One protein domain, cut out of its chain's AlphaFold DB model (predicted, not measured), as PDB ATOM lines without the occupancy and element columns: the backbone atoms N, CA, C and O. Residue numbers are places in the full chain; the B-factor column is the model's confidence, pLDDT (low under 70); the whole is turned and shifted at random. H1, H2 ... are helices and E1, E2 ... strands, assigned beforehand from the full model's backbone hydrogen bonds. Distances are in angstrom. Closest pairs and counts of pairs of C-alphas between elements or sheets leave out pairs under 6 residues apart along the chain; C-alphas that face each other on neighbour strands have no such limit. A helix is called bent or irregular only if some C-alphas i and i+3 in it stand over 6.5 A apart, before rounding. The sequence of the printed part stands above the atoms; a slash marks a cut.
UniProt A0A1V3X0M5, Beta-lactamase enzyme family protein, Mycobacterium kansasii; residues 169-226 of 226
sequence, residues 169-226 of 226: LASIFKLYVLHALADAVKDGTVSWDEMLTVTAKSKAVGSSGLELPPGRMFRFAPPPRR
ATOM      1  N   LEU A 169      46.504  32.570 -19.038       91.81
ATOM      2  CA  LEU A 169      46.379  33.966 -18.600       91.81
ATOM      3  C   LEU A 169      45.279  34.183 -17.551       91.81
ATOM      4  O   LEU A 169      45.280  35.210 -16.875       91.81
ATOM      5  N   ALA A 170      44.310  33.267 -17.433       90.56
ATOM      6  CA  ALA A 170      43.089  33.493 -16.655       90.56
ATOM      7  C   ALA A 170      42.532  34.907 -16.939       90.56
ATOM      8  O   ALA A 170      42.606  35.376 -18.069       90.56
ATOM      9  N   SER A 171      42.033  35.639 -15.941       91.56
ATOM     10  CA  SER A 171      41.501  36.998 -16.152       91.56
ATOM     11  C   SER A 171      42.530  38.060 -16.594       91.56
ATOM     12  O   SER A 171      42.104  39.168 -16.913       91.56
ATOM     13  N   ILE A 172      43.838  37.764 -16.697       94.75
ATOM     14  CA  ILE A 172      44.843  38.697 -17.255       94.75
ATOM     15  C   ILE A 172      44.511  39.046 -18.714       94.75
ATOM     16  O   ILE A 172      44.798  40.160 -19.154       94.75
ATOM     17  N   PHE A 173      43.815  38.164 -19.453       94.75
ATOM     18  CA  PHE A 173      43.375  38.455 -20.827       94.75
ATOM     19  C   PHE A 173      42.567  39.766 -20.924       94.75
ATOM     20  O   PHE A 173      42.583  40.427 -21.962       94.75
ATOM     21  N   LYS A 174      41.882  40.177 -19.844       92.62
ATOM     22  CA  LYS A 174      41.088  41.413 -19.798       92.62
ATOM     23  C   LYS A 174      41.937  42.665 -20.032       92.62
ATOM     24  O   LYS A 174      41.397  43.654 -20.514       92.62
ATOM     25  N   LEU A 175      43.246  42.624 -19.768       96.06
ATOM     26  CA  LEU A 175      44.156  43.721 -20.113       96.06
ATOM     27  C   LEU A 175      44.284  43.902 -21.632       96.06
ATOM     28  O   LEU A 175      44.317  45.033 -22.104       96.06
ATOM     29  N   TYR A 176      44.272  42.813 -22.407       96.31
ATOM     30  CA  TYR A 176      44.263  42.884 -23.871       96.31
ATOM     31  C   TYR A 176      42.929  43.416 -24.396       96.31
ATOM     32  O   TYR A 176      42.913  44.237 -25.307       96.31
ATOM     33  N   VAL A 177      41.812  42.999 -23.787       95.00
ATOM     34  CA  VAL A 177      40.482  43.545 -24.112       95.00
ATOM     35  C   VAL A 177      40.423  45.042 -23.811       95.00
ATOM     36  O   VAL A 177      39.927  45.808 -24.631       95.00
ATOM     37  N   LEU A 178      40.962  45.476 -22.668       94.31
ATOM     38  CA  LEU A 178      41.023  46.887 -22.295       94.31
ATOM     39  C   LEU A 178      41.914  47.694 -23.249       94.31
ATOM     40  O   LEU A 178      41.557  48.813 -23.603       94.31
ATOM     41  N   HIS A 179      43.041  47.128 -23.687       95.00
ATOM     42  CA  HIS A 179      43.912  47.768 -24.670       95.00
ATOM     43  C   HIS A 179      43.214  47.932 -26.027       95.00
ATOM     44  O   HIS A 179      43.168  49.044 -26.544       95.00
ATOM     45  N   ALA A 180      42.585  46.871 -26.542       96.50
ATOM     46  CA  ALA A 180      41.822  46.926 -27.788       96.50
ATOM     47  C   ALA A 180      40.646  47.915 -27.711       96.50
ATOM     48  O   ALA A 180      40.376  48.629 -28.673       96.50
ATOM     49  N   LEU A 181      39.966  47.997 -26.560       94.12
ATOM     50  CA  LEU A 181      38.927  49.000 -26.324       94.12
ATOM     51  C   LEU A 181      39.503  50.422 -26.364       94.12
ATOM     52  O   LEU A 181      38.909  51.300 -26.981       94.12
ATOM     53  N   ALA A 182      40.651  50.655 -25.724       93.31
ATOM     54  CA  ALA A 182      41.296  51.964 -25.728       93.31
ATOM     55  C   ALA A 182      41.692  52.408 -27.146       93.31
ATOM     56  O   ALA A 182      41.465  53.567 -27.496       93.31
ATOM     57  N   ASP A 183      42.219  51.494 -27.965       96.38
ATOM     58  CA  ASP A 183      42.532  51.761 -29.373       96.38
ATOM     59  C   ASP A 183      41.260  52.057 -30.177       96.38
ATOM     60  O   ASP A 183      41.181  53.074 -30.861       96.38
ATOM     61  N   ALA A 184      40.209  51.251 -30.009       96.00
ATOM     62  CA  ALA A 184      38.934  51.450 -30.692       96.00
ATOM     63  C   ALA A 184      38.275  52.803 -30.350       96.00
ATOM     64  O   ALA A 184      37.705  53.445 -31.239       96.00
ATOM     65  N   VAL A 185      38.369  53.255 -29.090       94.31
ATOM     66  CA  VAL A 185      37.901  54.591 -28.676       94.31
ATOM     67  C   VAL A 185      38.754  55.689 -29.302       94.31
ATOM     68  O   VAL A 185      38.219  56.682 -29.794       94.31
ATOM     69  N   LYS A 186      40.082  55.531 -29.288       94.44
ATOM     70  CA  LYS A 186      41.015  56.499 -29.877       94.44
ATOM     71  C   LYS A 186      40.772  56.676 -31.378       94.44
ATOM     72  O   LYS A 186      40.823  57.802 -31.866       94.44
ATOM     73  N   ASP A 187      40.459  55.587 -32.067       97.19
ATOM     74  CA  ASP A 187      40.162  55.571 -33.499       97.19
ATOM     75  C   ASP A 187      38.715  56.005 -33.811       97.19
ATOM     76  O   ASP A 187      38.320  56.081 -34.974       97.19
ATOM     77  N   GLY A 188      37.910  56.308 -32.785       95.62
ATOM     78  CA  GLY A 188      36.536  56.796 -32.925       95.62
ATOM     79  C   GLY A 188      35.521  55.735 -33.361       95.62
ATOM     80  O   GLY A 188      34.413  56.082 -33.763       95.62
ATOM     81  N   THR A 189      35.883  54.452 -33.301       96.69
ATOM     82  CA  THR A 189      35.002  53.337 -33.699       96.69
ATOM     83  C   THR A 189      34.010  52.934 -32.607       96.69
ATOM     84  O   THR A 189      32.960  52.379 -32.917       96.69
ATOM     85  N   VAL A 190      34.326  53.246 -31.347       94.31
ATOM     86  CA  VAL A 190      33.457  53.093 -30.169       94.31
ATOM     87  C   VAL A 190      33.610  54.316 -29.261       94.31
ATOM     88  O   VAL A 190      34.578  55.069 -29.379       94.31
ATOM     89  N   SER A 191      32.671  54.534 -28.339       91.75
ATOM     90  CA  SER A 191      32.708  55.671 -27.405       91.75
ATOM     91  C   SER A 191      32.594  55.228 -25.949       91.75
ATOM     92  O   SER A 191      31.890  54.272 -25.640       91.75
ATOM     93  N   TRP A 192      33.210  55.972 -25.022       91.44
ATOM     94  CA  TRP A 192      32.980  55.781 -23.581       91.44
ATOM     95  C   TRP A 192      31.502  55.951 -23.198       91.44
ATOM     96  O   TRP A 192      31.028  55.308 -22.265       91.44
ATOM     97  N   ASP A 193      30.764  56.782 -23.940       90.75
ATOM     98  CA  ASP A 193      29.336  57.024 -23.724       90.75
ATOM     99  C   ASP A 193      28.416  55.991 -24.388       90.75
ATOM    100  O   ASP A 193      27.190  56.070 -24.254       90.75
ATOM    101  N   GLU A 194      28.989  55.026 -25.106       92.44
ATOM    102  CA  GLU A 194      28.233  53.979 -25.776       92.44
ATOM    103  C   GLU A 194      27.503  53.093 -24.761       92.44
ATOM    104  O   GLU A 194      28.060  52.662 -23.747       92.44
ATOM    105  N   MET A 195      26.221  52.834 -25.025       93.31
ATOM    106  CA  MET A 195      25.392  51.996 -24.168       93.31
ATOM    107  C   MET A 195      25.504  50.533 -24.602       93.31
ATOM    108  O   MET A 195      25.077  50.163 -25.693       93.31
ATOM    109  N   LEU A 196      25.994  49.685 -23.707       92.38
ATOM    110  CA  LEU A 196      26.048  48.238 -23.869       92.38
ATOM    111  C   LEU A 196      24.850  47.573 -23.199       92.38
ATOM    112  O   LEU A 196      24.519  47.890 -22.057       92.38
ATOM    113  N   THR A 197      24.240  46.602 -23.874       93.06
ATOM    114  CA  THR A 197      23.123  45.810 -23.338       93.06
ATOM    115  C   THR A 197      23.623  44.474 -22.804       93.06
ATOM    116  O   THR A 197      24.245  43.694 -23.528       93.06
ATOM    117  N   VAL A 198      23.289  44.159 -21.555       91.06
ATOM    118  CA  VAL A 198      23.519  42.825 -20.994       91.06
ATOM    119  C   VAL A 198      22.585  41.836 -21.680       91.06
ATOM    120  O   VAL A 198      21.365  41.965 -21.622       91.06
ATOM    121  N   THR A 199      23.143  40.814 -22.318       91.56
ATOM    122  CA  THR A 199      22.362  39.740 -22.945       91.56
ATOM    123  C   THR A 199      22.328  38.509 -22.048       91.56
ATOM    124  O   THR A 199      23.254  38.270 -21.268       91.56
ATOM    125  N   ALA A 200      21.304  37.664 -22.200       91.00
ATOM    126  CA  ALA A 200      21.257  36.371 -21.513       91.00
ATOM    127  C   ALA A 200      22.523  35.534 -21.789       91.00
ATOM    128  O   ALA A 200      23.097  34.955 -20.870       91.00
ATOM    129  N   LYS A 201      23.030  35.567 -23.032       89.69
ATOM    130  CA  LYS A 201      24.271  34.887 -23.429       89.69
ATOM    131  C   LYS A 201      25.495  35.403 -22.666       89.69
ATOM    132  O   LYS A 201      26.289  34.597 -22.201       89.69
ATOM    133  N   SER A 202      25.635  36.721 -22.502       85.56
ATOM    134  CA  SER A 202      26.762  37.306 -21.754       85.56
ATOM    135  C   SER A 202      26.754  36.953 -20.264       85.56
ATOM    136  O   SER A 202      27.809  36.907 -19.642       85.56
ATOM    137  N   LYS A 203      25.577  36.660 -19.697       83.88
ATOM    138  CA  LYS A 203      25.415  36.248 -18.296       83.88
ATOM    139  C   LYS A 203      25.619  34.751 -18.063       83.88
ATOM    140  O   LYS A 203      25.918  34.367 -16.937       83.88
ATOM    141  N   ALA A 204      25.476  33.921 -19.095       83.56
ATOM    142  CA  ALA A 204      25.472  32.462 -18.963       83.56
ATOM    143  C   ALA A 204      26.772  31.882 -18.377       83.56
ATOM    144  O   ALA A 204      26.738  30.829 -17.752       83.56
ATOM    145  N   VAL A 205      27.903  32.568 -18.559       77.44
ATOM    146  CA  VAL A 205      29.223  32.136 -18.062       77.44
ATOM    147  C   VAL A 205      29.589  32.743 -16.702       77.44
ATOM    148  O   VAL A 205      30.707  32.560 -16.227       77.44
ATOM    149  N   GLY A 206      28.655  33.466 -16.074       67.50
ATOM    150  CA  GLY A 206      28.905  34.246 -14.867       67.50
ATOM    151  C   GLY A 206      29.703  35.525 -15.145       67.50
ATOM    152  O   GLY A 206      30.363  35.679 -16.170       67.50
ATOM    153  N   SER A 207      29.620  36.488 -14.230       65.44
ATOM    154  CA  SER A 207      30.468  37.680 -14.241       65.44
ATOM    155  C   SER A 207      30.806  38.035 -12.806       65.44
ATOM    156  O   SER A 207      29.903  38.231 -11.998       65.44
ATOM    157  N   SER A 208      32.095  38.123 -12.492       64.00
ATOM    158  CA  SER A 208      32.556  38.660 -11.218       64.00
ATOM    159  C   SER A 208      32.251  40.162 -11.175       64.00
ATOM    160  O   SER A 208      32.911  40.955 -11.845       64.00
ATOM    161  N   GLY A 209      31.232  40.549 -10.407       66.94
ATOM    162  CA  GLY A 209      30.976  41.942 -10.026       66.94
ATOM    163  C   GLY A 209      30.032  42.752 -10.923       66.94
ATOM    164  O   GLY A 209      29.705  43.879 -10.562       66.94
ATOM    165  N   LEU A 210      29.543  42.219 -12.052       75.00
ATOM    166  CA  LEU A 210      28.507  42.894 -12.855       75.00
ATOM    167  C   LEU A 210      27.123  42.291 -12.587       75.00
ATOM    168  O   LEU A 210      26.640  41.454 -13.352       75.00
ATOM    169  N   GLU A 211      26.450  42.741 -11.530       81.06
ATOM    170  CA  GLU A 211      25.130  42.242 -11.098       81.06
ATOM    171  C   GLU A 211      23.943  42.907 -11.815       81.06
ATOM    172  O   GLU A 211      22.973  43.352 -11.207       81.06
ATOM    173  N   LEU A 212      24.011  42.993 -13.146       86.56
ATOM    174  CA  LEU A 212      22.932  43.543 -13.969       86.56
ATOM    175  C   LEU A 212      22.124  42.429 -14.655       86.56
ATOM    176  O   LEU A 212      22.729  41.584 -15.318       86.56
ATOM    177  N   PRO A 213      20.782  42.407 -14.558       89.81
ATOM    178  CA  PRO A 213      19.975  41.417 -15.269       89.81
ATOM    179  C   PRO A 213      20.016  41.613 -16.798       89.81
ATOM    180  O   PRO A 213      20.264  42.728 -17.271       89.81
ATOM    181  N   PRO A 214      19.739  40.556 -17.591       92.25
ATOM    182  CA  PRO A 214      19.573  40.680 -19.037       92.25
ATOM    183  C   PRO A 214      18.582  41.789 -19.423       92.25
ATOM    184  O   PRO A 214      17.562  41.983 -18.767       92.25
ATOM    185  N   GLY A 215      18.895  42.524 -20.488       93.25
ATOM    186  CA  GLY A 215      18.143  43.689 -20.958       93.25
ATOM    187  C   GLY A 215      18.552  45.009 -20.301       93.25
ATOM    188  O   GLY A 215      18.218  46.071 -20.821       93.25
ATOM    189  N   ARG A 216      19.311  44.989 -19.195       94.38
ATOM    190  CA  ARG A 216      19.857  46.223 -18.619       94.38
ATOM    191  C   ARG A 216      20.987  46.764 -19.471       94.38
ATOM    192  O   ARG A 216      21.810  46.008 -19.980       94.38
ATOM    193  N   MET A 217      21.031  48.087 -19.562       92.94
ATOM    194  CA  MET A 217      22.091  48.794 -20.260       92.94
ATOM    195  C   MET A 217      23.053  49.466 -19.277       92.94
ATOM    196  O   MET A 217      22.641  49.890 -18.194       92.94
ATOM    197  N   PHE A 218      24.316  49.578 -19.672       90.75
ATOM    198  CA  PHE A 218      25.374  50.289 -18.951       90.75
ATOM    199  C   PHE A 218      26.325  50.960 -19.948       90.75
ATOM    200  O   PHE A 218      26.304  50.630 -21.127       90.75
ATOM    201  N   ARG A 219      27.145  51.904 -19.485       90.12
ATOM    202  CA  ARG A 219      28.211  52.525 -20.287       90.12
ATOM    203  C   ARG A 219      29.568  52.038 -19.815       90.12
ATOM    204  O   ARG A 219      29.691  51.576 -18.676       90.12
ATOM    205  N   PHE A 220      30.588  52.188 -20.648       85.06
ATOM    206  CA  PHE A 220      31.953  52.057 -20.161       85.06
ATOM    207  C   PHE A 220      32.237  53.132 -19.101       85.06
ATOM    208  O   PHE A 220      31.768  54.265 -19.198       85.06
ATOM    209  N   ALA A 221      33.004  52.780 -18.068       80.50
ATOM    210  CA  ALA A 221      33.472  53.780 -17.120       80.50
ATOM    211  C   ALA A 221      34.506  54.679 -17.824       80.50
ATOM    212  O   ALA A 221      35.464  54.142 -18.389       80.50
ATOM    213  N   PRO A 222      34.348  56.015 -17.809       71.56
ATOM    214  CA  PRO A 222      35.361  56.899 -18.362       71.56
ATOM    215  C   PRO A 222      36.663  56.766 -17.558       71.56
ATOM    216  O   PRO A 222      36.619  56.470 -16.358       71.56
ATOM    217  N   PRO A 223      37.831  57.003 -18.181       70.00
ATOM    218  CA  PRO A 223      39.095  56.981 -17.463       70.00
ATOM    219  C   PRO A 223      39.076  58.003 -16.312       70.00
ATOM    220  O   PRO A 223      38.472  59.075 -16.452       70.00
ATOM    221  N   PRO A 224      39.731  57.704 -15.175       73.00
ATOM    222  CA  PRO A 224      39.832  58.653 -14.076       73.00
ATOM    223  C   PRO A 224      40.452  59.961 -14.577       73.00
ATOM    224  O   PRO A 224      41.427  59.951 -15.336       73.00
ATOM    225  N   ARG A 225      39.867  61.093 -14.166       70.88
ATOM    226  CA  ARG A 225      40.443  62.412 -14.445       70.88
ATOM    227  C   ARG A 225      41.812  62.469 -13.763       70.88
ATOM    228  O   ARG A 225      41.893  62.205 -12.565       70.88
ATOM    229  N   ARG A 226      42.859  62.727 -14.548       49.56
ATOM    230  CA  ARG A 226      44.207  62.987 -14.033       49.56
ATOM    231  C   ARG A 226      44.270  64.340 -13.345       49.56
ATOM    232  O   ARG A 226      43.539  65.248 -13.803       49.56
TER     233      ARG A 226
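What this domain is: This is residues 169 to 226 of the 226 residues of the protein "Beta-lactamase enzyme family protein" of Mycobacterium kansasii (UniProt A0A1V3X0M5). The model is an open, U-shaped piece: the long helix H1 makes one arm, a small ladder of the two short strands E1 and E2 lies in the base, and the short helix H2 with the loop after it makes the other arm. The space between the arms is empty, most of H1 stands free, and residues 220 to 226 run from E2 as a tail back to the side of the U where H1 ends. The printed part has 58 residues with two named helices and two named strands, in the order H1, E1, H2, E2; the sheet has the order E1 - E2 and is antiparallel. The class is mixed, helices and strands, with under half of the residues, 27 of the 58, in named elements. The whole is loose, with a radius of gyration of the C-alphas of 12.9 A, and spans 32 by 28 by 22 A.

How they stand to each other: The printed part begins at Leu 169, one residue before H1, residues 170 to 186. Residues 169 to 180, of which 170 to 180 belong to H1, stand free, with no C-alpha 8 or more residues away along the chain within 10 A. Residues 183 to 188, of which 183 to 186 belong to H1, stand free as well. H1 is neither bent nor irregular, but only just: C-alphas 170 and 173 are 6.5 A apart. A short link of 8 residues joins H1 to E1, residues 195 to 197. A tight link of 2 residues joins E1 to H2, residues 200 to 203. H1 and H2 are apart. A long link of 13 residues joins H2 to E2, residues 217 to 219. E1 and E2 are antiparallel neighbours, with 141 degrees between their N-to-C directions. Of the C-alphas that face each other, those of Thr 197 and Met 217 are 4.4 A apart, those of Leu 196 and Phe 218 are 5.4 A apart, and those of Met 195 and Arg 219 are 4.8 A apart. Within hydrogen-bond range across this pair are N 196 and O 218 at 2.8 A, and N 218 and O 196 at 2.9 A. H1 and E2 are apart. In H1, 10 of 13 O i to N i+4 pairs are within hydrogen-bond range, while H2, with 4 residues, is too short for such a pair; its one O i to N i+3 pair is within range.

Where its parts are: H1 runs from C-alpha 170 at (43.089, 33.493, -16.655) to C-alpha 186 at (41.015, 56.499, -29.877), 26.6 A from first to last C-alpha. E1, residues 195 to 197, measures 6.6 A from first to last C-alpha and begins with C-alpha 195 at (25.392, 51.996, -24.168). H2, residues 200 to 203, measures 5.3 A. E2, residues 217 to 219, measures 7.2 A and ends with C-alpha 219 at (28.211, 52.525, -20.287).

The domain as a whole: The two C-alphas farthest apart are those of Ala 204 and Arg 226, at 36.2 A, and the first and last printed C-alphas, of Leu 169 and Arg 226, are 29.5 A apart. The printed part has no cut, and Arg 226 is the chain's last residue. The long link, residues 204 to 216, has no named element, and its C-alphas lie 10 to 16 A from the mean of the C-alphas; residues 204 to 209 in it stand free. The mean pLDDT of the printed part is 87.4. Confidence is low, under 70, at residues 206 to 209 and at residue 226.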